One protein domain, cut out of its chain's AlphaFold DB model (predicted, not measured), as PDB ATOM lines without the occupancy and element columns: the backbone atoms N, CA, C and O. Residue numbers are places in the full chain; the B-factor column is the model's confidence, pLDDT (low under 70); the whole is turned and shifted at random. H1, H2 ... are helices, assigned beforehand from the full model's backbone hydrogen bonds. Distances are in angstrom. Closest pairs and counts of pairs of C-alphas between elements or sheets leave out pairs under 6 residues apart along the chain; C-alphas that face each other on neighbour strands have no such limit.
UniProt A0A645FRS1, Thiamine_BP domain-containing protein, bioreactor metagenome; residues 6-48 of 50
ATOM      1  N   ASP A   6      63.201   8.735 -52.071       97.56
ATOM      2  CA  ASP A   6      62.955   7.433 -52.693       97.56
ATOM      3  C   ASP A   6      63.562   7.387 -54.093       97.56
ATOM      4  O   ASP A   6      64.220   6.412 -54.473       97.56
ATOM      5  N   HIS A   7      63.438   8.486 -54.840       97.81
ATOM      6  CA  HIS A   7      64.084   8.612 -56.141       97.81
ATOM      7  C   HIS A   7      65.613   8.501 -56.048       97.81
ATOM      8  O   HIS A   7      66.240   7.781 -56.833       97.81
ATOM      9  N   LEU A   8      66.232   9.181 -55.077       97.75
ATOM     10  CA  LEU A   8      67.682   9.141 -54.885       97.75
ATOM     11  C   LEU A   8      68.176   7.750 -54.467       97.75
ATOM     12  O   LEU A   8      69.224   7.305 -54.941       97.75
ATOM     13  N   LEU A   9      67.433   7.040 -53.616       97.81
ATOM     14  CA  LEU A   9      67.771   5.673 -53.218       97.81
ATOM     15  C   LEU A   9      67.627   4.676 -54.375       97.81
ATOM     16  O   LEU A   9      68.460   3.777 -54.515       97.81
ATOM     17  N   GLU A  10      66.647   4.865 -55.260       98.31
ATOM     18  CA  GLU A  10      66.507   4.049 -56.471       98.31
ATOM     19  C   GLU A  10      67.699   4.240 -57.426       98.31
ATOM     20  O   GLU A  10      68.184   3.279 -58.031       98.31
ATOM     21  N   ILE A  11      68.241   5.459 -57.527       98.12
ATOM     22  CA  ILE A  11      69.471   5.717 -58.292       98.12
ATOM     23  C   ILE A  11      70.654   4.951 -57.689       98.12
ATOM     24  O   ILE A  11      71.404   4.301 -58.421       98.12
ATOM     25  N   VAL A  12      70.818   4.991 -56.364       97.81
ATOM     26  CA  VAL A  12      71.888   4.253 -55.674       97.81
ATOM     27  C   VAL A  12      71.781   2.753 -55.948       97.81
ATOM     28  O   VAL A  12      72.788   2.118 -56.265       97.81
ATOM     29  N   LYS A  13      70.576   2.187 -55.851       97.56
ATOM     30  CA  LYS A  13      70.332   0.766 -56.122       97.56
ATOM     31  C   LYS A  13      70.749   0.391 -57.545       97.56
ATOM     32  O   LYS A  13      71.515  -0.553 -57.735       97.56
ATOM     33  N   LYS A  14      70.330   1.174 -58.545       98.00
ATOM     34  CA  LYS A  14      70.731   0.961 -59.945       98.00
ATOM     35  C   LYS A  14      72.244   1.044 -60.132       98.00
ATOM     36  O   LYS A  14      72.807   0.238 -60.867       98.00
ATOM     37  N   ALA A  15      72.914   1.974 -59.451       97.75
ATOM     38  CA  ALA A  15      74.369   2.090 -59.512       97.75
ATOM     39  C   ALA A  15      75.071   0.818 -58.999       97.75
ATOM     40  O   ALA A  15      76.009   0.337 -59.630       97.75
ATOM     41  N   GLN A  16      74.584   0.227 -57.902       97.56
ATOM     42  CA  GLN A  16      75.106  -1.043 -57.384       97.56
ATOM     43  C   GLN A  16      74.889  -2.197 -58.370       97.56
ATOM     44  O   GLN A  16      75.814  -2.971 -58.619       97.56
ATOM     45  N   GLU A  17      73.691  -2.298 -58.952       97.25
ATOM     46  CA  GLU A  17      73.368  -3.329 -59.946       97.25
ATOM     47  C   GLU A  17      74.271  -3.237 -61.178       97.25
ATOM     48  O   GLU A  17      74.688  -4.268 -61.701       97.25
ATOM     49  N   ILE A  18      74.599  -2.022 -61.631       97.75
ATOM     50  CA  ILE A  18      75.543  -1.810 -62.735       97.75
ATOM     51  C   ILE A  18      76.926  -2.339 -62.352       97.75
ATOM     52  O   ILE A  18      77.486  -3.137 -63.092       97.75
ATOM     53  N   CYS A  19      77.455  -1.982 -61.179       97.56
ATOM     54  CA  CYS A  19      78.761  -2.484 -60.742       97.56
ATOM     55  C   CYS A  19      78.817  -4.022 -60.709       97.56
ATOM     56  O   CYS A  19      79.811  -4.609 -61.135       97.56
ATOM     57  N   VAL A  20      77.752  -4.681 -60.239       97.12
ATOM     58  CA  VAL A  20      77.665  -6.152 -60.233       97.12
ATOM     59  C   VAL A  20      77.594  -6.717 -61.655       97.12
ATOM     60  O   VAL A  20      78.281  -7.694 -61.949       97.12
ATOM     61  N   LYS A  21      76.816  -6.096 -62.554       97.81
ATOM     62  CA  LYS A  21      76.731  -6.495 -63.974       97.81
ATOM     63  C   LYS A  21      78.082  -6.409 -64.688       97.81
ATOM     64  O   LYS A  21      78.380  -7.274 -65.500       97.81
ATOM     65  N   GLU A  22      78.913  -5.438 -64.318       97.56
ATOM     66  CA  GLU A  22      80.279  -5.265 -64.835       97.56
ATOM     67  C   GLU A  22      81.313  -6.205 -64.174       97.56
ATOM     68  O   GLU A  22      82.518  -6.060 -64.371       97.56
ATOM     69  N   GLY A  23      80.868  -7.188 -63.382       96.62
ATOM     70  CA  GLY A  23      81.723  -8.250 -62.843       96.62
ATOM     71  C   GLY A  23      82.246  -8.012 -61.425       96.62
ATOM     72  O   GLY A  23      83.073  -8.790 -60.944       96.62
ATOM     73  N   CYS A  24      81.769  -6.986 -60.712       96.69
ATOM     74  CA  CYS A  24      82.105  -6.820 -59.297       96.69
ATOM     75  C   CYS A  24      81.384  -7.877 -58.445       96.69
ATOM     76  O   CYS A  24      80.158  -7.913 -58.385       96.69
ATOM     77  N   SER A  25      82.139  -8.697 -57.711       95.38
ATOM     78  CA  SER A  25      81.582  -9.729 -56.818       95.38
ATOM     79  C   SER A  25      80.894  -9.161 -55.573       95.38
ATOM     80  O   SER A  25      80.023  -9.804 -54.989       95.38
ATOM     81  N   ARG A  26      81.287  -7.957 -55.145       96.25
ATOM     82  CA  ARG A  26      80.710  -7.240 -54.008       96.25
ATOM     83  C   ARG A  26      80.942  -5.741 -54.158       96.25
ATOM     84  O   ARG A  26      82.031  -5.315 -54.531       96.25
ATOM     85  N   VAL A  27      79.938  -4.952 -53.786       96.75
ATOM     86  CA  VAL A  27      79.982  -3.484 -53.800       96.75
ATOM     87  C   VAL A  27      79.691  -2.968 -52.395       96.75
ATOM     88  O   VAL A  27      78.747  -3.417 -51.748       96.75
ATOM     89  N   LEU A  28      80.505  -2.030 -51.908       96.69
ATOM     90  CA  LEU A  28      80.227  -1.268 -50.692       96.69
ATOM     91  C   LEU A  28      79.823   0.153 -51.093       96.69
ATOM     92  O   LEU A  28      80.642   0.895 -51.629       96.69
ATOM     93  N   SER A  29      78.587   0.546 -50.800       96.25
ATOM     94  CA  SER A  29      78.117   1.917 -51.021       96.25
ATOM     95  C   SER A  29      78.100   2.690 -49.709       96.25
ATOM     96  O   SER A  29      77.462   2.270 -48.747       96.25
ATOM     97  N   GLN A  30      78.782   3.834 -49.675       97.00
ATOM     98  CA  GLN A  30      78.750   4.765 -48.549       97.00
ATOM     99  C   GLN A  30      77.878   5.962 -48.920       97.00
ATOM    100  O   GLN A  30      78.211   6.714 -49.834       97.00
ATOM    101  N   ILE A  31      76.759   6.128 -48.218       96.81
ATOM    102  CA  ILE A  31      75.756   7.154 -48.513       96.81
ATOM    103  C   ILE A  31      75.572   7.991 -47.255       96.81
ATOM    104  O   ILE A  31      75.393   7.452 -46.165       96.81
ATOM    105  N   LYS A  32      75.617   9.313 -47.410       97.00
ATOM    106  CA  LYS A  32      75.244  10.261 -46.361       97.00
ATOM    107  C   LYS A  32      73.998  10.993 -46.821       97.00
ATOM    108  O   LYS A  32      74.009  11.596 -47.892       97.00
ATOM    109  N   ILE A  33      72.954  10.909 -46.013       96.88
ATOM    110  CA  ILE A  33      71.668  11.545 -46.268       96.88
ATOM    111  C   ILE A  33      71.517  12.634 -45.221       96.88
ATOM    112  O   ILE A  33      71.644  12.370 -44.027       96.88
ATOM    113  N   ASP A  34      71.295  13.852 -45.690       97.00
ATOM    114  CA  ASP A  34      70.886  14.958 -44.843       97.00
ATOM    115  C   ASP A  34      69.375  15.100 -45.008       97.00
ATOM    116  O   ASP A  34      68.903  15.363 -46.113       97.00
ATOM    117  N   TYR A  35      68.627  14.813 -43.945       96.00
ATOM    118  CA  TYR A  35      67.171  14.830 -43.959       96.00
ATOM    119  C   TYR A  35      66.663  15.934 -43.044       96.00
ATOM    120  O   TYR A  35      66.998  15.989 -41.859       96.00
ATOM    121  N   LYS A  36      65.793  16.772 -43.601       96.12
ATOM    122  CA  LYS A  36      65.082  17.832 -42.900       96.12
ATOM    123  C   LYS A  36      63.642  17.840 -43.400       96.12
ATOM    124  O   LYS A  36      63.424  17.770 -44.607       96.12
ATOM    125  N   ALA A  37      62.674  17.903 -42.484       95.50
ATOM    126  CA  ALA A  37      61.252  17.791 -42.816       95.50
ATOM    127  C   ALA A  37      60.790  18.893 -43.783       95.50
ATOM    128  O   ALA A  37      59.986  18.636 -44.673       95.50
ATOM    129  N   GLU A  38      61.344  20.100 -43.648       95.69
ATOM    130  CA  GLU A  38      61.063  21.235 -44.534       95.69
ATOM    131  C   GLU A  38      61.868  21.196 -45.847       95.69
ATOM    132  O   GLU A  38      61.741  22.095 -46.675       95.69
ATOM    133  N   GLY A  39      62.705  20.174 -46.034       95.25
ATOM    134  CA  GLY A  39      63.675  20.089 -47.116       95.25
ATOM    135  C   GLY A  39      65.019  20.731 -46.768       95.25
ATOM    136  O   GLY A  39      65.153  21.535 -45.841       95.25
ATOM    137  N   VAL A  40      66.039  20.323 -47.518       96.19
ATOM    138  CA  VAL A  40      67.395  20.875 -47.465       96.19
ATOM    139  C   VAL A  40      67.972  20.877 -48.873       96.19
ATOM    140  O   VAL A  40      67.795  19.908 -49.613       96.19
ATOM    141  N   THR A  41      68.669  21.952 -49.232       96.81
ATOM    142  CA  THR A  41      69.331  22.072 -50.537       96.81
ATOM    143  C   THR A  41      70.848  22.191 -50.403       96.81
ATOM    144  O   THR A  41      71.406  22.508 -49.350       96.81
ATOM    145  N   MET A  42      71.550  21.916 -51.493       95.81
ATOM    146  CA  MET A  42      72.992  22.035 -51.609       95.81
ATOM    147  C   MET A  42      73.411  23.502 -51.524       95.81
ATOM    148  O   MET A  42      74.372  23.810 -50.820       95.81
ATOM    149  N   ASP A  43      72.674  24.395 -52.190       95.44
ATOM    150  CA  ASP A  43      72.953  25.834 -52.207       95.44
ATOM    151  C   ASP A  43      72.899  26.419 -50.791       95.44
ATOM    152  O   ASP A  43      73.837  27.096 -50.363       95.44
ATOM    153  N   GLU A  44      71.892  26.050 -49.991       94.50
ATOM    154  CA  GLU A  44      71.805  26.425 -48.572       94.50
ATOM    155  C   GLU A  44      73.038  26.000 -47.762       94.50
ATOM    156  O   GLU A  44      73.439  26.698 -46.829       94.50
ATOM    157  N   LYS A  45      73.679  24.884 -48.110       92.25
ATOM    158  CA  LYS A  45      74.831  24.355 -47.367       92.25
ATOM    159  C   LYS A  45      76.157  24.960 -47.807       92.25
ATOM    160  O   LYS A  45      77.057  25.113 -46.983       92.25
ATOM    161  N   ILE A  46      76.293  25.288 -49.088       95.88
ATOM    162  CA  ILE A  46      77.570  25.719 -49.667       95.88
ATOM    163  C   ILE A  46      77.670  27.231 -49.868       95.88
ATOM    164  O   ILE A  46      78.782  27.704 -50.071       95.88
ATOM    165  N   HIS A  47      76.570  27.992 -49.773       94.50
ATOM    166  CA  HIS A  47      76.569  29.436 -50.064       94.50
ATOM    167  C   HIS A  47      77.605  30.248 -49.273       94.50
ATOM    168  O   HIS A  47      78.053  31.282 -49.744       94.50
ATOM    169  N   LYS A  48      77.996  29.806 -48.068       93.44
ATOM    170  CA  LYS A  48      79.007  30.499 -47.242       93.44
ATOM    171  C   LYS A  48      80.449  30.228 -47.671       93.44
ATOM    172  O   LYS A  48      81.355  30.900 -47.189       93.44
TER     173      LYS A  48
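This is residues 6 to 48 of the 50 residues of the protein "Thiamine_BP domain-containing protein" of bioreactor metagenome (UniProt A0A645FRS1). What does the model look like? One long helix, H1, is followed by a link that turns at its end and folds back alongside it; residues 34 to 48 stick out beyond, with the short helix H2 near the far end. What is it made of? The printed part has 43 residues with two named helices, H1 then H2, holding 21 residues, under half, and no named strand: all helix. How large is it? It is extended, radius of gyration of the C-alphas 14.4 A, and only just elongated, spanning 41 by 22 by 12 A.

How does H1, residues 6 to 21, stand to H2, residues 42 to 46? They are apart, with no C-alpha of one within 8 A of the other. Are their backbones helical? In both, every O i to N i+4 pair is within hydrogen-bond range.

Where does H1 begin? C-alpha 6 is at (62.955, 7.433, -52.693), and H1 is 22.6 A long. Where does H2 end? At C-alpha 46, (77.570, 25.719, -49.667).

Which link is long? Residues 22 to 41, between H1 and H2. Is there a cut or low confidence? The printed part has no cut, and no printed residue is under 70 in pLDDT.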